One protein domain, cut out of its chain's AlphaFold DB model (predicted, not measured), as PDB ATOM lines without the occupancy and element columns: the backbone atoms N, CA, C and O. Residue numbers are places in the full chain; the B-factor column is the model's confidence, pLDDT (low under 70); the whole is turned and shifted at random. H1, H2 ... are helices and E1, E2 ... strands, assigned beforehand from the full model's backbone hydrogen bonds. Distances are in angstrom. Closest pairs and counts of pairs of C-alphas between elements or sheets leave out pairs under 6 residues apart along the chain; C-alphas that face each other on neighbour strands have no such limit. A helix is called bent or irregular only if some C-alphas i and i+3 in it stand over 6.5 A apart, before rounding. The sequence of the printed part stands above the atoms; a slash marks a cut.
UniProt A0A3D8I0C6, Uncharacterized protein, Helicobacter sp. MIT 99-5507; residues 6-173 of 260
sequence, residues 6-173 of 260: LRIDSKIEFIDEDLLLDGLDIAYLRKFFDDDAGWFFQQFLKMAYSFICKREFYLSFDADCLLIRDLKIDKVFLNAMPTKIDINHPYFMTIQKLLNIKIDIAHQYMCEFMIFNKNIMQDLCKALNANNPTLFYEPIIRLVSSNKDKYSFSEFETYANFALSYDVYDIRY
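AT A GLANCE: This is residues 6 to 173 of the 260 residues of an uncharacterized protein of Helicobacter sp. MIT 99-5507 (UniProt A0A3D8I0C6). A cluster of five mostly crossed helices, with H5 near the middle, has two small two-stranded sheets along one side, E2 with E5 and E4 with E6, E5 next to E4. The kinked helix H1 runs along the cluster, and the loop of residues 8 to 13, before and into E1, sticks out from the body. The printed part has 168 residues, with five named helices and six named strands in the order E1 H1 E2 E3 E4 H2 E5 H3 H4 H5 E6; E2 and E5 are antiparallel, E4 and E6 parallel, and the class is mixed. The whole is compact, with a radius of gyration of the C-alphas of 15.8 A and spans of 44 by 36 by 30 A.

IN THESE COORDINATES: Find C-alpha 57 at (183.612, 192.028, 195.186); from there E2, residues 57 to 61, runs 13.7 A. Its partner E5, residues 113 to 117, is 13.4 A long, and H3, residues 118 to 128, follows at once for 15.3 A. E4 is residues 77 to 79; E6, residues 170 to 172, ends at (187.380, 208.517, 196.740). E1 is residues 13 to 15 and E3 residues 65 to 67. H1, residues 26 to 52, begins at (205.849, 183.902, 184.926) and is 19.1 A from end to end; it is irregular, C-alphas 32 and 35 being 9.6 A apart, with a kink of 131 degrees near residue 33. H2, residues 90 to 99, spans 14.0 A, H4, residues 137 to 146, 14.1 A, and H5, residues 155 to 163, 11.6 A.

HOW THE PARTS SIT: Between E2 and E5, look for N 58 and O 116 at 3.0 A; between E4 and E6, for N 78 and O 170 at 2.9 A. The closest C-alphas of E4 and E5, Asn 79 and Met 114, are 6.5 A apart. H3 is the hub: it touches H5 about perpendicular, at 81 degrees, with C-alphas 120 and 163 closest at 6.5 A. H1 touches H3 with residues 47 to 51 alone, Ser 50 and Lys 118 having the closest C-alphas, 5.0 A. H1 touches H4 at a shallow tilt of 27 degrees, opposite ways, C-alphas 32 and 145 being closest at 6.1 A. H2 touches H4, C-alphas 94 and 143 being closest at 7.5 A. E3 meets E2 only through their link, and E1 and H1 are apart. Every O i to N i+4 pair is within hydrogen-bond range in H2, H3, H4 and H5; in H1 12 of 23 are.

THE WHOLE: The farthest C-alphas, Ser 10 and Asn 88, are 46.3 A apart. The printed part has no cut; the one long link is H2 to E5, residues 100 to 112. Mean pLDDT of the printed part is 94.3, and no printed residue is under 70.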
ATOM      1  N   LEU A   6     195.825 175.842 199.217       84.81
ATOM      2  CA  LEU A   6     196.375 175.385 200.489       84.81
ATOM      3  C   LEU A   6     195.850 176.273 201.622       84.81
ATOM      4  O   LEU A   6     196.132 177.467 201.688       84.81
ATOM      5  N   ARG A   7     195.106 175.698 202.567       86.38
ATOM      6  CA  ARG A   7     194.635 176.449 203.735       86.38
ATOM      7  C   ARG A   7     195.773 176.640 204.741       86.38
ATOM      8  O   ARG A   7     196.244 175.663 205.314       86.38
ATOM      9  N   ILE A   8     196.174 177.889 204.974       90.25
ATOM     10  CA  ILE A   8     197.218 178.257 205.946       90.25
ATOM     11  C   ILE A   8     196.617 178.432 207.347       90.25
ATOM     12  O   ILE A   8     197.189 177.975 208.329       90.25
ATOM     13  N   ASP A   9     195.440 179.060 207.437       92.00
ATOM     14  CA  ASP A   9     194.679 179.240 208.682       92.00
ATOM     15  C   ASP A   9     193.164 179.240 208.380       92.00
ATOM     16  O   ASP A   9     192.712 179.186 207.234       92.00
ATOM     17  N   SER A  10     192.331 179.339 209.411       89.31
ATOM     18  CA  SER A  10     190.895 179.587 209.332       89.31
ATOM     19  C   SER A  10     190.490 180.716 208.369       89.31
ATOM     20  O   SER A  10     189.428 180.598 207.755       89.31
ATOM     21  N   LYS A  11     191.326 181.757 208.224       90.56
ATOM     22  CA  LYS A  11     191.070 182.974 207.424       90.56
ATOM     23  C   LYS A  11     192.059 183.215 206.280       90.56
ATOM     24  O   LYS A  11     191.907 184.207 205.574       90.56
ATOM     25  N   ILE A  12     193.078 182.370 206.133       91.75
ATOM     26  CA  ILE A  12     194.155 182.570 205.160       91.75
ATOM     27  C   ILE A  12     194.250 181.327 204.289       91.75
ATOM     28  O   ILE A  12     194.462 180.215 204.779       91.75
ATOM     29  N   GLU A  13     194.104 181.544 202.993       90.88
ATOM     30  CA  GLU A  13     194.262 180.539 201.954       90.88
ATOM     31  C   GLU A  13     195.418 180.985 201.058       90.88
ATOM     32  O   GLU A  13     195.454 182.128 200.604       90.88
ATOM     33  N   PHE A  14     196.375 180.092 200.850       91.06
ATOM     34  CA  PHE A  14     197.392 180.223 199.824       91.06
ATOM     35  C   PHE A  14     196.834 179.646 198.529       91.06
ATOM     36  O   PHE A  14     196.254 178.557 198.523       91.06
ATOM     37  N   ILE A  15     197.003 180.388 197.444       90.12
ATOM     38  CA  ILE A  15     196.632 179.965 196.102       90.12
ATOM     39  C   ILE A  15     197.911 180.017 195.292       90.12
ATOM     40  O   ILE A  15     198.565 181.058 195.266       90.12
ATOM     41  N   ASP A  16     198.257 178.895 194.673       89.75
ATOM     42  CA  ASP A  16     199.394 178.850 193.766       89.75
ATOM     43  C   ASP A  16     199.087 179.708 192.530       89.75
ATOM     44  O   ASP A  16     198.077 179.506 191.848       89.75
ATOM     45  N   GLU A  17     199.934 180.704 192.288       89.81
ATOM     46  CA  GLU A  17     199.795 181.662 191.195       89.81
ATOM     47  C   GLU A  17     199.861 180.991 189.821       89.81
ATOM     48  O   GLU A  17     199.093 181.370 188.934       89.81
ATOM     49  N   ASP A  18     200.661 179.929 189.685       84.88
ATOM     50  CA  ASP A  18     200.795 179.153 188.447       84.88
ATOM     51  C   ASP A  18     199.553 178.287 188.160       84.88
ATOM     52  O   ASP A  18     199.362 177.802 187.044       84.88
ATOM     53  N   LEU A  19     198.680 178.097 189.156       84.50
ATOM     54  CA  LEU A  19     197.438 177.323 189.046       84.50
ATOM     55  C   LEU A  19     196.184 178.206 189.025       84.50
ATOM     56  O   LEU A  19     195.061 177.691 189.048       84.50
ATOM     57  N   LEU A  20     196.345 179.534 189.034       88.81
ATOM     58  CA  LEU A  20     195.216 180.462 189.067       88.81
ATOM     59  C   LEU A  20     194.465 180.487 187.733       88.81
ATOM     60  O   LEU A  20     193.233 180.571 187.715       88.81
ATOM     61  N   LEU A  21     195.205 180.443 186.626       89.62
ATOM     62  CA  LEU A  21     194.665 180.473 185.276       89.62
ATOM     63  C   LEU A  21     195.602 179.728 184.329       89.62
ATOM     64  O   LEU A  21     196.768 180.095 184.195       89.62
ATOM     65  N   ASP A  22     195.081 178.705 183.657       88.62
ATOM     66  CA  ASP A  22     195.878 177.877 182.754       88.62
ATOM     67  C   ASP A  22     196.580 178.730 181.684       88.62
ATOM     68  O   ASP A  22     195.941 179.473 180.937       88.62
ATOM     69  N   GLY A  23     197.907 178.598 181.603       87.62
ATOM     70  CA  GLY A  23     198.752 179.306 180.636       87.62
ATOM     71  C   GLY A  23     199.197 180.711 181.055       87.62
ATOM     72  O   GLY A  23     199.936 181.349 180.299       87.62
ATOM     73  N   LEU A  24     198.770 181.210 182.220       92.56
ATOM     74  CA  LEU A  24     199.303 182.430 182.819       92.56
ATOM     75  C   LEU A  24     200.420 182.056 183.796       92.56
ATOM     76  O   LEU A  24     200.170 181.835 184.974       92.56
ATOM     77  N   ASP A  25     201.651 182.011 183.296       91.06
ATOM     78  CA  ASP A  25     202.826 181.672 184.098       91.06
ATOM     79  C   ASP A  25     203.950 182.711 183.924       91.06
ATOM     80  O   ASP A  25     204.094 183.359 182.876       91.06
ATOM     81  N   ILE A  26     204.771 182.900 184.962       93.50
ATOM     82  CA  ILE A  26     205.849 183.902 184.926       93.50
ATOM     83  C   ILE A  26     206.923 183.568 183.878       93.50
ATOM     84  O   ILE A  26     207.538 184.472 183.304       93.50
ATOM     85  N   ALA A  27     207.158 182.285 183.586       92.75
ATOM     86  CA  ALA A  27     208.148 181.860 182.600       92.75
ATOM     87  C   ALA A  27     207.720 182.217 181.164       92.75
ATOM     88  O   ALA A  27     208.560 182.550 180.327       92.75
ATOM     89  N   TYR A  28     206.421 182.212 180.882       92.69
ATOM     90  CA  TYR A  28     205.807 182.671 179.652       92.69
ATOM     91  C   TYR A  28     205.966 184.183 179.517       92.69
ATOM     92  O   TYR A  28     206.432 184.647 178.476       92.69
ATOM     93  N   LEU A  29     205.689 184.948 180.576       95.00
ATOM     94  CA  LEU A  29     205.845 186.407 180.569       95.00
ATOM     95  C   LEU A  29     207.300 186.858 180.392       95.00
ATOM     96  O   LEU A  29     207.560 187.834 179.684       95.00
ATOM     97  N   ARG A  30     208.267 186.120 180.952       95.56
ATOM     98  CA  ARG A  30     209.708 186.385 180.770       95.56
ATOM     99  C   ARG A  30     210.156 186.354 179.312       95.56
ATOM    100  O   ARG A  30     211.107 187.043 178.974       95.56
ATOM    101  N   LYS A  31     209.447 185.641 178.431       94.56
ATOM    102  CA  LYS A  31     209.731 185.639 176.983       94.56
ATOM    103  C   LYS A  31     209.479 187.000 176.323       94.56
ATOM    104  O   LYS A  31     209.953 187.225 175.215       94.56
ATOM    105  N   PHE A  32     208.714 187.879 176.975       95.00
ATOM    106  CA  PHE A  32     208.308 189.175 176.433       95.00
ATOM    107  C   PHE A  32     208.837 190.362 177.244       95.00
ATOM    108  O   PHE A  32     209.087 191.421 176.665       95.00
ATOM    109  N   PHE A  33     208.999 190.213 178.560       93.12
ATOM    110  CA  PHE A  33     209.216 191.341 179.473       93.12
ATOM    111  C   PHE A  33     210.503 191.296 180.296       93.12
ATOM    112  O   PHE A  33     210.714 192.226 181.065       93.12
ATOM    113  N   ASP A  34     211.373 190.299 180.118       89.94
ATOM    114  CA  ASP A  34     212.650 190.201 180.844       89.94
ATOM    115  C   ASP A  34     212.458 190.435 182.364       89.94
ATOM    116  O   ASP A  34     211.687 189.709 183.003       89.94
ATOM    117  N   ASP A  35     213.102 191.462 182.931       88.69
ATOM    118  CA  ASP A  35     213.036 191.829 184.353       88.69
ATOM    119  C   ASP A  35     211.656 192.361 184.793       88.69
ATOM    120  O   ASP A  35     211.277 192.211 185.957       88.69
ATOM    121  N   ASP A  36     210.852 192.900 183.871       91.00
ATOM    122  CA  ASP A  36     209.510 193.426 184.166       91.00
ATOM    123  C   ASP A  36     208.447 192.319 184.249       91.00
ATOM    124  O   ASP A  36     207.300 192.575 184.621       91.00
ATOM    125  N   ALA A  37     208.792 191.065 183.928       95.38
ATOM    126  CA  ALA A  37     207.831 189.962 183.890       95.38
ATOM    127  C   ALA A  37     207.082 189.781 185.217       95.38
ATOM    128  O   ALA A  37     205.868 189.595 185.204       95.38
ATOM    129  N   GLY A  38     207.776 189.898 186.355       94.12
ATOM    130  CA  GLY A  38     207.142 189.822 187.675       94.12
ATOM    131  C   GLY A  38     206.152 190.965 187.920       94.12
ATOM    132  O   GLY A  38     205.093 190.756 188.508       94.12
ATOM    133  N   TRP A  39     206.453 192.157 187.399       92.69
ATOM    134  CA  TRP A  39     205.586 193.323 187.521       92.69
ATOM    135  C   TRP A  39     204.305 193.191 186.688       92.69
ATOM    136  O   TRP A  39     203.237 193.569 187.165       92.69
ATOM    137  N   PHE A  40     204.369 192.614 185.484       96.31
ATOM    138  CA  PHE A  40     203.167 192.272 184.709       96.31
ATOM    139  C   PHE A  40     202.408 191.086 185.316       96.31
ATOM    140  O   PHE A  40     201.177 191.089 185.338       96.31
ATOM    141  N   PHE A  41     203.124 190.092 185.844       96.25
ATOM    142  CA  PHE A  41     202.514 188.888 186.402       96.25
ATOM    143  C   PHE A  41     201.573 189.219 187.558       96.25
ATOM    144  O   PHE A  41     200.399 188.859 187.501       96.25
ATOM    145  N   GLN A  42     202.027 190.009 188.538       95.06
ATOM    146  CA  GLN A  42     201.177 190.411 189.667       95.06
ATOM    147  C   GLN A  42     199.888 191.126 189.228       95.06
ATOM    148  O   GLN A  42     198.832 190.949 189.834       95.06
ATOM    149  N   GLN A  43     199.949 191.909 188.152       96.94
ATOM    150  CA  GLN A  43     198.801 192.642 187.632       96.94
ATOM    151  C   GLN A  43     197.791 191.689 186.999       96.94
ATOM    152  O   GLN A  43     196.591 191.774 187.269       96.94
ATOM    153  N   PHE A  44     198.274 190.736 186.200       97.88
ATOM    154  CA  PHE A  44     197.424 189.722 185.588       97.88
ATOM    155  C   PHE A  44     196.819 188.781 186.630       97.88
ATOM    156  O   PHE A  44     195.644 188.449 186.503       97.88
ATOM    157  N   LEU A  45     197.538 188.435 187.703       96.94
ATOM    158  CA  LEU A  45     196.992 187.632 188.803       96.94
ATOM    159  C   LEU A  45     195.803 188.324 189.491       96.94
ATOM    160  O   LEU A  45     194.771 187.693 189.730       96.94
ATOM    161  N   LYS A  46     195.881 189.641 189.739       96.81
ATOM    162  CA  LYS A  46     194.764 190.419 190.317       96.81
ATOM    163  C   LYS A  46     193.513 190.396 189.432       96.81
ATOM    164  O   LYS A  46     192.391 190.346 189.944       96.81
ATOM    165  N   MET A  47     193.683 190.425 188.111       98.19
ATOM    166  CA  MET A  47     192.575 190.319 187.153       98.19
ATOM    167  C   MET A  47     192.039 188.884 187.070       98.19
ATOM    168  O   MET A  47     190.828 188.660 187.164       98.19
ATOM    169  N   ALA A  48     192.940 187.905 186.964       97.50
ATOM    170  CA  ALA A  48     192.636 186.481 186.862       97.50
ATOM    171  C   ALA A  48     191.870 185.954 188.084       97.50
ATOM    172  O   ALA A  48     190.983 185.112 187.942       97.50
ATOM    173  N   TYR A  49     192.120 186.509 189.273       96.81
ATOM    174  CA  TYR A  49     191.396 186.139 190.490       96.81
ATOM    175  C   TYR A  49     189.868 186.273 190.354       96.81
ATOM    176  O   TYR A  49     189.120 185.524 190.987       96.81
ATOM    177  N   SER A  50     189.372 187.159 189.481       97.50
ATOM    178  CA  SER A  50     187.934 187.285 189.197       97.50
ATOM    179  C   SER A  50     187.286 185.979 188.709       97.50
ATOM    180  O   SER A  50     186.108 185.746 188.987       97.50
ATOM    181  N   PHE A  51     188.026 185.091 188.036       95.75
ATOM    182  CA  PHE A  51     187.497 183.820 187.523       95.75
ATOM    183  C   PHE A  51     187.226 182.794 188.626       95.75
ATOM    184  O   PHE A  51     186.283 182.012 188.513       95.75
ATOM    185  N   ILE A  52     187.980 182.843 189.726       93.19
ATOM    186  CA  ILE A  52     187.803 181.936 190.871       93.19
ATOM    187  C   ILE A  52     187.108 182.601 192.066       93.19
ATOM    188  O   ILE A  52     186.713 181.925 193.020       93.19
ATOM    189  N   CYS A  53     186.941 183.925 192.031       94.44
ATOM    190  CA  CYS A  53     186.310 184.678 193.101       94.44
ATOM    191  C   CYS A  53     184.868 184.192 193.338       94.44
ATOM    192  O   CYS A  53     184.025 184.140 192.434       94.44
ATOM    193  N   LYS A  54     184.565 183.850 194.595       93.25
ATOM    194  CA  LYS A  54     183.243 183.359 195.030       93.25
ATOM    195  C   LYS A  54     182.299 184.481 195.472       93.25
ATOM    196  O   LYS A  54     181.152 184.214 195.818       93.25
ATOM    197  N   ARG A  55     182.789 185.721 195.531       95.88
ATOM    198  CA  ARG A  55     182.049 186.903 195.983       95.88
ATOM    199  C   ARG A  55     181.869 187.876 194.824       95.88
ATOM    200  O   ARG A  55     182.550 187.778 193.809       95.88
ATOM    201  N   GLU A  56     180.928 188.798 194.982       96.94
ATOM    202  CA  GLU A  56     180.693 189.856 193.998       96.94
ATOM    203  C   GLU A  56     181.866 190.837 193.936       96.94
ATOM    204  O   GLU A  56     182.250 191.268 192.855       96.94
ATOM    205  N   PHE A  57     182.463 191.141 195.088       97.62
ATOM    206  CA  PHE A  57     183.612 192.028 195.186       97.62
ATOM    207  C   PHE A  57     184.813 191.315 195.795       97.62
ATOM    208  O   PHE A  57     184.667 190.454 196.668       97.62
ATOM    209  N   TYR A  58     185.999 191.727 195.368       97.12
ATOM    210  CA  TYR A  58     187.261 191.365 195.997       97.12
ATOM    211  C   TYR A  58     188.180 192.582 196.078       97.12
ATOM    212  O   TYR A  58     188.053 193.536 195.316       97.12
ATOM    213  N   LEU A  59     189.083 192.560 197.051       95.69
ATOM    214  CA  LEU A  59     190.004 193.647 197.349       95.69
ATOM    215  C   LEU A  59     191.424 193.121 197.188       95.69
ATOM    216  O   LEU A  59     191.772 192.122 197.815       95.69
ATOM    217  N   SER A  60     192.234 193.790 196.373       95.31
ATOM    218  CA  SER A  60     193.669 193.512 196.287       95.31
ATOM    219  C   SER A  60     194.459 194.609 196.981       95.31
ATOM    220  O   SER A  60     194.117 195.780 196.814       95.31
ATOM    221  N   PHE A  61     195.544 194.239 197.651       93.44
ATOM    222  CA  PHE A  61     196.586 195.152 198.116       93.44
ATOM    223  C   PHE A  61     197.900 194.793 197.432       93.44
ATOM    224  O   PHE A  61     198.169 193.611 197.212       93.44
ATOM    225  N   ASP A  62     198.718 195.796 197.143       92.00
ATOM    226  CA  ASP A  62     200.117 195.566 196.811       92.00
ATOM    227  C   ASP A  62     200.856 195.025 198.042       92.00
ATOM    228  O   ASP A  62     200.626 195.455 199.177       92.00
ATOM    229  N   ALA A  63     201.737 194.048 197.822       89.69
ATOM    230  CA  ALA A  63     202.440 193.354 198.901       89.69
ATOM    231  C   ALA A  63     203.483 194.236 199.610       89.69
ATOM    232  O   ALA A  63     203.910 193.929 200.721       89.69
ATOM    233  N   ASP A  64     203.884 195.341 198.985       89.94
ATOM    234  CA  ASP A  64     204.823 196.324 199.523       89.94
ATOM    235  C   ASP A  64     204.130 197.406 200.373       89.94
ATOM    236  O   ASP A  64     204.737 198.425 200.703       89.94
ATOM    237  N   CYS A  65     202.867 197.207 200.757       92.12
ATOM    238  CA  CYS A  65     202.076 198.184 201.495       92.12
ATOM    239  C   CYS A  65     201.581 197.652 202.841       92.12
ATOM    240  O   CYS A  65     201.061 196.545 202.958       92.12
ATOM    241  N   LEU A  66     201.670 198.494 203.873       94.31
ATOM    242  CA  LEU A  66     201.138 198.214 205.203       94.31
ATOM    243  C   LEU A  66     199.866 199.030 205.451       94.31
ATOM    244  O   LEU A  66     199.898 200.262 205.414       94.31
ATOM    245  N   LEU A  67     198.760 198.355 205.774       95.31
ATOM    246  CA  LEU A  67     197.542 198.995 206.275       95.31
ATOM    247  C   LEU A  67     197.732 199.372 207.754       95.31
ATOM    248  O   LEU A  67     197.767 198.512 208.629       95.31
ATOM    249  N   ILE A  68     197.856 200.670 208.036       96.81
ATOM    250  CA  ILE A  68     198.228 201.200 209.362       96.81
ATOM    251  C   ILE A  68     197.047 201.790 210.143       96.81
ATOM    252  O   ILE A  68     197.198 202.208 211.291       96.81
ATOM    253  N   ARG A  69     195.871 201.850 209.517       95.56
ATOM    254  CA  ARG A  69     194.628 202.375 210.084       95.56
ATOM    255  C   ARG A  69     193.456 201.548 209.573       95.56
ATOM    256  O   ARG A  69     193.424 201.209 208.395       95.56
ATOM    257  N   ASP A  70     192.464 201.319 210.428       94.19
ATOM    258  CA  ASP A  70     191.223 200.639 210.050       94.19
ATOM    259  C   ASP A  70     190.560 201.303 208.834       94.19
ATOM    260  O   ASP A  70     190.100 202.448 208.907       94.19
ATOM    261  N   LEU A  71     190.486 200.562 207.729       92.81
ATOM    262  CA  LEU A  71     189.771 200.947 206.518       92.81
ATOM    263  C   LEU A  71     188.364 200.343 206.555       92.81
ATOM    264  O   LEU A  71     188.188 199.142 206.363       92.81
ATOM    265  N   LYS A  72     187.355 201.182 206.803       91.25
ATOM    266  CA  LYS A  72     185.945 200.779 206.737       91.25
ATOM    267  C   LYS A  72     185.395 201.042 205.338       91.25
ATOM    268  O   LYS A  72     185.506 202.158 204.830       91.25
ATOM    269  N   ILE A  73     184.818 200.012 204.725       91.50
ATOM    270  CA  ILE A  73     184.240 200.065 203.379       91.50
ATOM    271  C   ILE A  73     182.726 199.893 203.513       91.50
ATOM    272  O   ILE A  73     182.219 198.777 203.484       91.50
ATOM    273  N   ASP A  74     182.014 201.007 203.679       89.50
ATOM    274  CA  ASP A  74     180.546 201.001 203.800       89.50
ATOM    275  C   ASP A  74     179.848 201.047 202.427       89.50
ATOM    276  O   ASP A  74     178.732 200.565 202.262       89.50
ATOM    277  N   LYS A  75     180.522 201.627 201.427       91.75
ATOM    278  CA  LYS A  75     180.125 201.654 200.014       91.75
ATOM    279  C   LYS A  75     181.375 201.465 199.164       91.75
ATOM    280  O   LYS A  75     182.435 201.972 199.535       91.75
ATOM    281  N   VAL A  76     181.258 200.733 198.058       95.06
ATOM    282  CA  VAL A  76     182.380 200.478 197.146       95.06
ATOM    283  C   VAL A  76     182.808 201.763 196.440       95.06
ATOM    284  O   VAL A  76     181.992 202.632 196.133       95.06
ATOM    285  N   PHE A  77     184.111 201.906 196.224       96.50
ATOM    286  CA  PHE A  77     184.689 203.090 195.604       96.50
ATOM    287  C   PHE A  77     185.931 202.734 194.790       96.50
ATOM    288  O   PHE A  77     186.624 201.762 195.097       96.50
ATOM    289  N   LEU A  78     186.225 203.558 193.788       96.38
ATOM    290  CA  LEU A  78     187.526 203.590 193.134       96.38
ATOM    291  C   LEU A  78     188.427 204.528 193.933       96.38
ATOM    292  O   LEU A  78     188.095 205.700 194.139       96.38
ATOM    293  N   ASN A  79     189.545 203.999 194.432       94.75
ATOM    294  CA  ASN A  79     190.562 204.833 195.052       94.75
ATOM    295  C   ASN A  79     191.331 205.559 193.948       94.75
ATOM    296  O   ASN A  79     191.848 204.918 193.033       94.75
ATOM    297  N   ALA A  80     191.387 206.877 194.046       93.69
ATOM    298  CA  ALA A  80     192.066 207.737 193.099       93.69
ATOM    299  C   ALA A  80     193.110 208.600 193.805       93.69
ATOM    300  O   ALA A  80     193.018 208.893 195.000       93.69
ATOM    301  N   MET A  81     194.072 209.087 193.029       88.50
ATOM    302  CA  MET A  81     194.928 210.205 193.400       88.50
ATOM    303  C   MET A  81     194.520 211.456 192.619       88.50
ATOM    304  O   MET A  81     194.240 211.366 191.420       88.50
ATOM    305  N   PRO A  82     194.520 212.642 193.257       80.12
ATOM    306  CA  PRO A  82     194.150 213.895 192.609       80.12
ATOM    307  C   PRO A  82     195.350 214.444 191.826       80.12
ATOM    308  O   PRO A  82     195.914 215.487 192.158       80.12
ATOM    309  N   THR A  83     195.830 213.693 190.840       81.12
ATOM    310  CA  THR A  83     196.979 214.061 190.005       81.12
ATOM    311  C   THR A  83     196.647 213.783 188.551       81.12
ATOM    312  O   THR A  83     196.075 212.750 188.223       81.12
ATOM    313  N   LYS A  84     197.002 214.735 187.685       81.38
ATOM    314  CA  LYS A  84     196.824 214.597 186.244       81.38
ATOM    315  C   LYS A  84     197.952 213.758 185.669       81.38
ATOM    316  O   LYS A  84     199.120 214.003 185.970       81.38
ATOM    317  N   ILE A  85     197.580 212.841 184.793       81.62
ATOM    318  CA  ILE A  85     198.501 212.099 183.944       81.62
ATOM    319  C   ILE A  85     198.445 212.714 182.541       81.62
ATOM    320  O   ILE A  85     197.398 213.204 182.111       81.62
ATOM    321  N   ASP A  86     199.575 212.719 181.834       87.69
ATOM    322  CA  ASP A  86     199.609 213.107 180.423       87.69
ATOM    323  C   ASP A  86     198.696 212.187 179.594       87.69
ATOM    324  O   ASP A  86     198.716 210.969 179.759       87.69
ATOM    325  N   ILE A  87     197.910 212.747 178.673       87.25
ATOM    326  CA  ILE A  87     197.033 211.955 177.796       87.25
ATOM    327  C   ILE A  87     197.811 210.929 176.952       87.25
ATOM    328  O   ILE A  87     197.272 209.887 176.591       87.25
ATOM    329  N   ASN A  88     199.088 211.199 176.678       91.44
ATOM    330  CA  ASN A  88     199.991 210.327 175.935       91.44
ATOM    331  C   ASN A  88     200.734 209.329 176.833       91.44
ATOM    332  O   ASN A  88     201.647 208.650 176.362       91.44
ATOM    333  N   HIS A  89     200.390 209.240 178.121       94.19
ATOM    334  CA  HIS A  89     201.013 208.283 179.024       94.19
ATOM    335  C   HIS A  89     200.824 206.848 178.501       94.19
ATOM    336  O   HIS A  89     199.716 206.506 178.072       94.19
ATOM    337  N   PRO A  90     201.852 205.978 178.568       96.19
ATOM    338  CA  PRO A  90     201.795 204.640 177.975       96.19
ATOM    339  C   PRO A  90     200.569 203.807 178.373       96.19
ATOM    340  O   PRO A  90     199.983 203.141 177.523       96.19
ATOM    341  N   TYR A  91     200.120 203.890 179.632       95.50
ATOM    342  CA  TYR A  91     198.881 203.233 180.085       95.50
ATOM    343  C   TYR A  91     197.635 203.703 179.334       95.50
ATOM    344  O   TYR A  91     196.832 202.881 178.902       95.50
ATOM    345  N   PHE A  92     197.481 205.010 179.132       95.81
ATOM    346  CA  PHE A  92     196.329 205.558 178.422       95.81
ATOM    347  C   PHE A  92     196.368 205.198 176.944       95.81
ATOM    348  O   PHE A  92     195.345 204.814 176.379       95.81
ATOM    349  N   MET A  93     197.555 205.224 176.339       96.88
ATOM    350  CA  MET A  93     197.753 204.774 174.963       96.88
ATOM    351  C   MET A  93     197.370 203.298 174.790       96.88
ATOM    352  O   MET A  93     196.711 202.951 173.808       96.88
ATOM    353  N   THR A  94     197.720 202.441 175.752       97.94
ATOM    354  CA  THR A  94     197.323 201.025 175.771       97.94
ATOM    355  C   THR A  94     195.811 200.857 175.928       97.94
ATOM    356  O   THR A  94     195.202 200.145 175.132       97.94
ATOM    357  N   ILE A  95     195.186 201.545 176.892       97.62
ATOM    358  CA  ILE A  95     193.730 201.489 177.121       97.62
ATOM    359  C   ILE A  95     192.969 201.937 175.866       97.62
ATOM    360  O   ILE A  95     192.071 201.230 175.409       97.62
ATOM    361  N   GLN A  96     193.358 203.064 175.261       96.75
ATOM    362  CA  GLN A  96     192.755 203.544 174.013       96.75
ATOM    363  C   GLN A  96     192.885 202.515 172.891       96.75
ATOM    364  O   GLN A  96     191.924 202.251 172.173       96.75
ATOM    365  N   LYS A  97     194.066 201.908 172.741       97.94
ATOM    366  CA  LYS A  97     194.337 200.982 171.643       97.94
ATOM    367  C   LYS A  97     193.598 199.650 171.779       97.94
ATOM    368  O   LYS A  97     193.213 199.094 170.753       97.94
ATOM    369  N   LEU A  98     193.442 199.139 173.001       98.25
ATOM    370  CA  LEU A  98     192.812 197.842 173.259       98.25
ATOM    371  C   LEU A  98     191.294 197.933 173.405       98.25
ATOM    372  O   LEU A  98     190.591 197.051 172.928       98.25
ATOM    373  N   LEU A  99     190.795 198.977 174.069       97.88
ATOM    374  CA  LEU A  99     189.398 199.050 174.505       97.88
ATOM    375  C   LEU A  99     188.613 200.169 173.820       97.88
ATOM    376  O   LEU A  99     187.389 200.099 173.770       97.88
ATOM    377  N   ASN A 100     189.296 201.193 173.293       96.25
ATOM    378  CA  ASN A 100     188.676 202.355 172.648       96.25
ATOM    379  C   ASN A 100     187.573 203.009 173.512       96.25
ATOM    380  O   ASN A 100     186.497 203.365 173.028       96.25
ATOM    381  N   ILE A 101     187.835 203.129 174.817       95.88
ATOM    382  CA  ILE A 101     186.925 203.728 175.802       95.88
ATOM    383  C   ILE A 101     187.329 205.162 176.141       95.88
ATOM    384  O   ILE A 101     188.467 205.584 175.933       95.88
ATOM    385  N   LYS A 102     186.403 205.924 176.726       93.19
ATOM    386  CA  LYS A 102     186.724 207.229 177.306       93.19
ATOM    387  C   LYS A 102     187.612 207.041 178.540       93.19
ATOM    388  O   LYS A 102     187.270 206.260 179.418       93.19
ATOM    389  N   ILE A 103     188.708 207.794 178.604       94.31
ATOM    390  CA  ILE A 103     189.624 207.803 179.749       94.31
ATOM    391  C   ILE A 103     189.341 209.017 180.631       94.31
ATOM    392  O   ILE A 103     189.114 210.128 180.140       94.31
ATOM    393  N   ASP A 104     189.371 208.796 181.934       92.81
ATOM    394  CA  ASP A 104     189.378 209.833 182.947       92.81
ATOM    395  C   ASP A 104     190.790 210.402 183.117       92.81
ATOM    396  O   ASP A 104     191.690 209.772 183.656       92.81
ATOM    397  N   ILE A 105     190.973 211.631 182.641       89.62
ATOM    398  CA  ILE A 105     192.245 212.361 182.708       89.62
ATOM    399  C   ILE A 105     192.368 213.240 183.961       89.62
ATOM    400  O   ILE A 105     193.373 213.934 184.139       89.62
ATOM    401  N   ALA A 106     191.317 213.305 184.784       89.19
ATOM    402  CA  ALA A 106     191.303 214.127 185.990       89.19
ATOM    403  C   ALA A 106     191.902 213.396 187.196       89.19
ATOM    404  O   ALA A 106     192.366 214.051 188.133       89.19
ATOM    405  N   HIS A 107     191.912 212.065 187.151       92.00
ATOM    406  CA  HIS A 107     192.335 211.200 188.238       92.00
ATOM    407  C   HIS A 107     193.361 210.169 187.763       92.00
ATOM    408  O   HIS A 107     193.441 209.845 186.582       92.00
ATOM    409  N   GLN A 108     194.124 209.648 188.717       92.62
ATOM    410  CA  GLN A 108     195.004 208.498 188.544       92.62
ATOM    411  C   GLN A 108     194.536 207.375 189.460       92.62
ATOM    412  O   GLN A 108     194.276 207.625 190.638       92.62
ATOM    413  N   TYR A 109     194.504 206.146 188.957       94.81
ATOM    414  CA  TYR A 109     193.992 204.990 189.693       94.81
ATOM    415  C   TYR A 109     195.063 203.972 190.079       94.81
ATOM    416  O   TYR A 109     194.757 203.055 190.836       94.81
ATOM    417  N   MET A 110     196.318 204.158 189.652       90.38
ATOM    418  CA  MET A 110     197.495 203.442 190.174       90.38
ATOM    419  C   MET A 110     197.727 203.726 191.669       90.38
ATOM    420  O   MET A 110     198.601 204.512 192.054       90.38
ATOM    421  N   CYS A 111     196.898 203.121 192.506       89.00
ATOM    422  CA  CYS A 111     196.945 203.159 193.959       89.00
ATOM    423  C   CYS A 111     197.537 201.852 194.504       89.00
ATOM    424  O   CYS A 111     197.900 200.977 193.741       89.00
ATOM    425  N   GLU A 112     197.614 201.720 195.824       92.12
ATOM    426  CA  GLU A 112     198.179 200.554 196.524       92.12
ATOM    427  C   GLU A 112     197.149 199.444 196.753       92.12
ATOM    428  O   GLU A 112     197.463 198.360 197.243       92.12
ATOM    429  N   PHE A 113     195.878 199.743 196.493       95.19
ATOM    430  CA  PHE A 113     194.785 198.797 196.625       95.19
ATOM    431  C   PHE A 113     193.609 199.205 195.741       95.19
ATOM    432  O   PHE A 113     193.413 200.389 195.445       95.19
ATOM    433  N   MET A 114     192.776 198.226 195.392       96.50
ATOM    434  CA  MET A 114     191.557 198.447 194.621       96.50
ATOM    435  C   MET A 114     190.466 197.446 194.996       96.50
ATOM    436  O   MET A 114     190.741 196.274 195.258       96.50
ATOM    437  N   ILE A 115     189.220 197.926 195.011       97.31
ATOM    438  CA  ILE A 115     188.022 197.102 195.182       97.31
ATOM    439  C   ILE A 115     187.475 196.774 193.794       97.31
ATOM    440  O   ILE A 115     186.913 197.632 193.112       97.31
ATOM    441  N   PHE A 116     187.589 195.520 193.395       98.25
ATOM    442  CA  PHE A 116     187.091 195.026 192.122       98.25
ATOM    443  C   PHE A 116     185.706 194.420 192.273       98.25
ATOM    444  O   PHE A 116     185.430 193.713 193.240       98.25
ATOM    445  N   ASN A 117     184.856 194.653 191.283       98.44
ATOM    446  CA  ASN A 117     183.642 193.902 191.052       98.44
ATOM    447  C   ASN A 117     184.000 192.772 190.089       98.44
ATOM    448  O   ASN A 117     184.523 193.005 188.997       98.44
ATOM    449  N   LYS A 118     183.713 191.544 190.505       98.38
ATOM    450  CA  LYS A 118     184.004 190.330 189.754       98.38
ATOM    451  C   LYS A 118     183.438 190.384 188.337       98.38
ATOM    452  O   LYS A 118     184.157 190.061 187.398       98.38
ATOM    453  N   ASN A 119     182.177 190.782 188.181       98.44
ATOM    454  CA  ASN A 119     181.507 190.749 186.883       98.44
ATOM    455  C   ASN A 119     182.071 191.827 185.950       98.44
ATOM    456  O   ASN A 119     182.365 191.526 184.801       98.44
ATOM    457  N   ILE A 120     182.332 193.035 186.463       98.75
ATOM    458  CA  ILE A 120     182.976 194.104 185.679       98.75
ATOM    459  C   ILE A 120     184.385 193.687 185.239       98.75
ATOM    460  O   ILE A 120     184.772 193.935 184.101       98.75
ATOM    461  N   MET A 121     185.158 193.023 186.108       98.75
ATOM    462  CA  MET A 121     186.481 192.516 185.729       98.75
ATOM    463  C   MET A 121     186.379 191.445 184.636       98.75
ATOM    464  O   MET A 121     187.157 191.455 183.688       98.75
ATOM    465  N   GLN A 122     185.405 190.538 184.725       98.56
ATOM    466  CA  GLN A 122     185.184 189.523 183.694       98.56
ATOM    467  C   GLN A 122     184.725 190.137 182.362       98.56
ATOM    468  O   GLN A 122     185.185 189.702 181.304       98.56
ATOM    469  N   ASP A 123     183.887 191.176 182.401       98.69
ATOM    470  CA  ASP A 123     183.508 191.960 181.222       98.69
ATOM    471  C   ASP A 123     184.725 192.654 180.598       98.69
ATOM    472  O   ASP A 123     184.887 192.623 179.378       98.69
ATOM    473  N   LEU A 124     185.621 193.213 181.418       98.81
ATOM    474  CA  LEU A 124     186.885 193.781 180.957       98.81
ATOM    475  C   LEU A 124     187.766 192.715 180.289       98.81
ATOM    476  O   LEU A 124     188.248 192.927 179.178       98.81
ATOM    477  N   CYS A 125     187.946 191.551 180.918       98.69
ATOM    478  CA  CYS A 125     188.696 190.438 180.331       98.69
ATOM    479  C   CYS A 125     188.106 190.006 178.978       98.69
ATOM    480  O   CYS A 125     188.846 189.752 178.026       98.69
ATOM    481  N   LYS A 126     186.773 189.989 178.859       98.69
ATOM    482  CA  LYS A 126     186.069 189.713 177.601       98.69
ATOM    483  C   LYS A 126     186.242 190.830 176.569       98.69
ATOM    484  O   LYS A 126     186.361 190.534 175.385       98.69
ATOM    485  N   ALA A 127     186.274 192.092 176.984       98.62
ATOM    486  CA  ALA A 127     186.541 193.217 176.089       98.62
ATOM    487  C   ALA A 127     187.979 193.183 175.545       98.62
ATOM    488  O   ALA A 127     188.204 193.516 174.385       98.62
ATOM    489  N   LEU A 128     188.936 192.730 176.359       98.56
ATOM    490  CA  LEU A 128     190.325 192.529 175.946       98.56
ATOM    491  C   LEU A 128     190.470 191.343 174.985       98.56
ATOM    492  O   LEU A 128     191.178 191.455 173.988       98.56
ATOM    493  N   ASN A 129     189.797 190.219 175.259       98.25
ATOM    494  CA  ASN A 129     189.811 189.034 174.403       98.25
ATOM    495  C   ASN A 129     188.425 188.373 174.324       98.25
ATOM    496  O   ASN A 129     188.071 187.512 175.132       98.25
ATOM    497  N   ALA A 130     187.646 188.750 173.308       97.00
ATOM    498  CA  ALA A 130     186.265 188.290 173.150       97.00
ATOM    499  C   ALA A 130     186.147 186.786 172.863       97.00
ATOM    500  O   ALA A 130     185.150 186.170 173.239       97.00
ATOM    501  N   ASN A 131     187.154 186.204 172.204       96.62
ATOM    502  CA  ASN A 131     187.155 184.789 171.833       96.62
ATOM    503  C   ASN A 131     187.514 183.895 173.021       96.62
ATOM    504  O   ASN A 131     186.967 182.803 173.146       96.62
ATOM    505  N   ASN A 132     188.434 184.351 173.875       96.56
ATOM    506  CA  ASN A 132     188.822 183.618 175.070       96.56
ATOM    507  C   ASN A 132     189.184 184.568 176.230       96.56
ATOM    508  O   ASN A 132     190.345 184.965 176.356       96.56
ATOM    509  N   PRO A 133     188.219 184.919 177.101       97.06
ATOM    510  CA  PRO A 133     188.447 185.850 178.206       97.06
ATOM    511  C   PRO A 133     189.481 185.378 179.234       97.06
ATOM    512  O   PRO A 133     190.058 186.216 179.920       97.06
ATOM    513  N   THR A 134     189.754 184.073 179.358       96.38
ATOM    514  CA  THR A 134     190.833 183.590 180.240       96.38
ATOM    515  C   THR A 134     192.219 183.888 179.663       96.38
ATOM    516  O   THR A 134     193.191 183.921 180.400       96.38
ATOM    517  N   LEU A 135     192.321 184.210 178.373       97.06
ATOM    518  CA  LEU A 135     193.544 184.668 177.711       97.06
ATOM    519  C   LEU A 135     193.521 186.190 177.478       97.06
ATOM    520  O   LEU A 135     194.032 186.689 176.472       97.06
ATOM    521  N   PHE A 136     192.899 186.957 178.385       98.31
ATOM    522  CA  PHE A 136     192.801 188.425 178.299       98.31
ATOM    523  C   PHE A 136     194.164 189.129 178.238       98.31
ATOM    524  O   PHE A 136     194.264 190.253 177.748       98.31
ATOM    525  N   TYR A 137     195.211 188.487 178.757       97.94
ATOM    526  CA  TYR A 137     196.558 189.038 178.829       97.94
ATOM    527  C   TYR A 137     197.294 188.974 177.484       97.94
ATOM    528  O   TYR A 137     198.161 189.807 177.237       97.94
ATOM    529  N   GLU A 138     196.948 188.062 176.567       97.44
ATOM    530  CA  GLU A 138     197.679 187.923 175.298       97.44
ATOM    531  C   GLU A 138     197.612 189.176 174.404       97.44
ATOM    532  O   GLU A 138     198.647 189.567 173.854       97.44
ATOM    533  N   PRO A 139     196.456 189.854 174.229       98.44
ATOM    534  CA  PRO A 139     196.399 191.109 173.478       98.44
ATOM    535  C   PRO A 139     197.202 192.233 174.139       98.44
ATOM    536  O   PRO A 139     197.837 193.015 173.430       98.44
ATOM    537  N   ILE A 140     197.225 192.279 175.478       98.38
ATOM    538  CA  ILE A 140     198.043 193.233 176.238       98.38
ATOM    539  C   ILE A 140     199.523 192.968 175.965       98.38
ATOM    540  O   ILE A 140     200.234 193.883 175.551       98.38
ATOM    541  N   ILE A 141     199.970 191.717 176.121       97.75
ATOM    542  CA  ILE A 141     201.356 191.308 175.869       97.75
ATOM    543  C   ILE A 141     201.770 191.691 174.457       97.75
ATOM    544  O   ILE A 141     202.756 192.399 174.286       97.75
ATOM    545  N   ARG A 142     200.981 191.287 173.458       98.06
ATOM    546  CA  ARG A 142     201.257 191.545 172.042       98.06
ATOM    547  C   ARG A 142     201.409 193.034 171.748       98.06
ATOM    548  O   ARG A 142     202.275 193.412 170.963       98.06
ATOM    549  N   LEU A 143     200.565 193.876 172.347       98.44
ATOM    550  CA  LEU A 143     200.633 195.318 172.142       98.44
ATOM    551  C   LEU A 143     201.870 195.919 172.812       98.44
ATOM    552  O   LEU A 143     202.636 196.616 172.145       98.44
ATOM    553  N   VAL A 144     202.085 195.631 174.096       97.75
ATOM    554  CA  VAL A 144     203.203 196.195 174.863       97.75
ATOM    555  C   VAL A 144     204.542 195.725 174.292       97.75
ATOM    556  O   VAL A 144     205.428 196.539 174.049       97.75
ATOM    557  N   SER A 145     204.679 194.435 173.972       96.00
ATOM    558  CA  SER A 145     205.906 193.884 173.389       96.00
ATOM    559  C   SER A 145     206.190 194.403 171.975       96.00
ATOM    560  O   SER A 145     207.336 194.357 171.539       96.00
ATOM    561  N   SER A 146     205.179 194.897 171.246       97.00
ATOM    562  CA  SER A 146     205.380 195.489 169.914       97.00
ATOM    563  C   SER A 146     206.089 196.846 169.960       97.00
ATOM    564  O   SER A 146     206.744 197.223 168.988       97.00
ATOM    565  N   ASN A 147     205.950 197.589 171.065       95.94
ATOM    566  CA  ASN A 147     206.606 198.877 171.279       95.94
ATOM    567  C   ASN A 147     206.579 199.250 172.775       95.94
ATOM    568  O   ASN A 147     205.654 199.930 173.232       95.94
ATOM    569  N   LYS A 148     207.609 198.819 173.514       91.88
ATOM    570  CA  LYS A 148     207.740 199.044 174.964       91.88
ATOM    571  C   LYS A 148     207.936 200.522 175.339       91.88
ATOM    572  O   LYS A 148     207.603 200.908 176.451       91.88
ATOM    573  N   ASP A 149     208.409 201.359 174.412       91.75
ATOM    574  CA  ASP A 149     208.576 202.800 174.653       91.75
ATOM    575  C   ASP A 149     207.240 203.556 174.604       91.75
ATOM    576  O   ASP A 149     207.089 204.629 175.187       91.75
ATOM    577  N   LYS A 150     206.259 203.009 173.876       95.81
ATOM    578  CA  LYS A 150     204.965 203.654 173.632       95.81
ATOM    579  C   LYS A 150     203.837 203.101 174.493       95.81
ATOM    580  O   LYS A 150     202.909 203.842 174.821       95.81
ATOM    581  N   TYR A 151     203.874 201.813 174.806       97.12
ATOM    582  CA  TYR A 151     202.792 201.122 175.493       97.12
ATOM    583  C   TYR A 151     203.297 200.500 176.785       97.12
ATOM    584  O   TYR A 151     204.385 199.943 176.842       97.12
ATOM    585  N   SER A 152     202.462 200.566 177.815       96.38
ATOM    586  CA  SER A 152     202.633 199.817 179.061       96.38
ATOM    587  C   SER A 152     201.253 199.483 179.630       96.38
ATOM    588  O   SER A 152     200.244 199.936 179.084       96.38
ATOM    589  N   PHE A 153     201.163 198.700 180.699       97.44
ATOM    590  CA  PHE A 153     199.885 198.268 181.268       97.44
ATOM    591  C   PHE A 153     199.804 198.529 182.770       97.44
ATOM    592  O   PHE A 153     200.762 198.267 183.477       97.44
ATOM    593  N   SER A 154     198.657 199.023 183.236       96.56
ATOM    594  CA  SER A 154     198.279 199.006 184.650       96.56
ATOM    595  C   SER A 154     196.891 198.392 184.765       96.56
ATOM    596  O   SER A 154     195.944 198.895 184.154       96.56
ATOM    597  N   GLU A 155     196.754 197.328 185.546       97.88
ATOM    598  CA  GLU A 155     195.475 196.711 185.897       97.88
ATOM    599  C   GLU A 155     194.542 197.688 186.609       97.88
ATOM    600  O   GLU A 155     193.367 197.767 186.257       97.88
ATOM    601  N   PHE A 156     195.058 198.467 187.563       97.25
ATOM    602  CA  PHE A 156     194.260 199.436 188.309       97.25
ATOM    603  C   PHE A 156     193.790 200.576 187.409       97.25
ATOM    604  O   PHE A 156     192.607 200.914 187.413       97.25
ATOM    605  N   GLU A 157     194.684 201.124 186.583       97.25
ATOM    606  CA  GLU A 157     194.328 202.192 185.649       97.25
ATOM    607  C   GLU A 157     193.326 201.708 184.593       97.25
ATOM    608  O   GLU A 157     192.333 202.382 184.318       97.25
ATOM    609  N   THR A 158     193.544 200.513 184.039       98.06
ATOM    610  CA  THR A 158     192.658 199.922 183.027       98.06
ATOM    611  C   THR A 158     191.291 199.598 183.614       98.06
ATOM    612  O   THR A 158     190.271 199.976 183.035       98.06
ATOM    613  N   TYR A 159     191.256 198.935 184.773       98.44
ATOM    614  CA  TYR A 159     190.008 198.555 185.422       98.44
ATOM    615  C   TYR A 159     189.189 199.772 185.820       98.44
ATOM    616  O   TYR A 159     188.006 199.819 185.500       98.44
ATOM    617  N   ALA A 160     189.793 200.763 186.478       97.62
ATOM    618  CA  ALA A 160     189.062 201.944 186.907       97.62
ATOM    619  C   ALA A 160     188.435 202.673 185.712       97.62
ATOM    620  O   ALA A 160     187.234 202.927 185.721       97.62
ATOM    621  N   ASN A 161     189.205 202.916 184.645       97.38
ATOM    622  CA  ASN A 161     188.688 203.572 183.442       97.38
ATOM    623  C   ASN A 161     187.555 202.780 182.768       97.38
ATOM    624  O   ASN A 161     186.593 203.377 182.291       97.38
ATOM    625  N   PHE A 162     187.627 201.448 182.767       98.19
ATOM    626  CA  PHE A 162     186.549 200.600 182.256       98.19
ATOM    627  C   PHE A 162     185.304 200.636 183.161       98.19
ATOM    628  O   PHE A 162     184.177 200.825 182.694       98.19
ATOM    629  N   ALA A 163     185.513 200.525 184.474       98.06
ATOM    630  CA  ALA A 163     184.470 200.467 185.490       98.06
ATOM    631  C   ALA A 163     183.704 201.785 185.651       98.06
ATOM    632  O   ALA A 163     182.556 201.753 186.078       98.06
ATOM    633  N   LEU A 164     184.279 202.931 185.270       96.12
ATOM    634  CA  LEU A 164     183.583 204.227 185.286       96.12
ATOM    635  C   LEU A 164     182.360 204.284 184.358       96.12
ATOM    636  O   LEU A 164     181.518 205.165 184.515       96.12
ATOM    637  N   SER A 165     182.245 203.370 183.391       95.31
ATOM    638  CA  SER A 165     181.028 203.238 182.578       95.31
ATOM    639  C   SER A 165     179.868 202.550 183.318       95.31
ATOM    640  O   SER A 165     178.734 202.582 182.843       95.31
ATOM    641  N   TYR A 166     180.140 201.965 184.489       96.31
ATOM    642  CA  TYR A 166     179.172 201.295 185.348       96.31
ATOM    643  C   TYR A 166     178.801 202.197 186.532       96.31
ATOM    644  O   TYR A 166     179.670 202.741 187.216       96.31
ATOM    645  N   ASP A 167     177.508 202.299 186.840       93.81
ATOM    646  CA  ASP A 167     176.998 203.051 187.997       93.81
ATOM    647  C   ASP A 167     177.108 202.230 189.298       93.81
ATOM    648  O   ASP A 167     176.120 201.839 189.916       93.81
ATOM    649  N   VAL A 168     178.343 201.872 189.662       95.81
ATOM    650  CA  VAL A 168     178.656 201.039 190.840       95.81
ATOM    651  C   VAL A 168     179.534 201.783 191.841       95.81
ATOM    652  O   VAL A 168     179.411 201.575 193.049       95.81
ATOM    653  N   TYR A 169     180.419 202.654 191.359       96.44
ATOM    654  CA  TYR A 169     181.501 203.216 192.156       96.44
ATOM    655  C   TYR A 169     181.356 204.714 192.394       96.44
ATOM    656  O   TYR A 169     181.185 205.492 191.461       96.44
ATOM    657  N   ASP A 170     181.572 205.125 193.643       94.88
ATOM    658  CA  ASP A 170     182.011 206.494 193.918       94.88
ATOM    659  C   ASP A 170     183.529 206.605 193.696       94.88
ATOM    660  O   ASP A 170     184.268 205.639 193.897       94.88
ATOM    661  N   ILE A 171     184.026 207.800 193.378       95.00
ATOM    662  CA  ILE A 171     185.467 208.093 193.423       95.00
ATOM    663  C   ILE A 171     185.816 208.607 194.822       95.00
ATOM    664  O   ILE A 171     185.154 209.505 195.351       95.00
ATOM    665  N   ARG A 172     186.867 208.055 195.440       94.94
ATOM    666  CA  ARG A 172     187.380 208.517 196.740       94.94
ATOM    667  C   ARG A 172     188.893 208.656 196.730       94.94
ATOM    668  O   ARG A 172     189.588 208.036 195.938       94.94
ATOM    669  N   TYR A 173     189.384 209.431 197.691       93.94
ATOM    670  CA  TYR A 173     190.804 209.650 197.924       93.94
ATOM    671  C   TYR A 173     191.174 209.084 199.285       93.94
ATOM    672  O   TYR A 173     190.865 209.688 200.316       93.94
TER     673      TYR A 173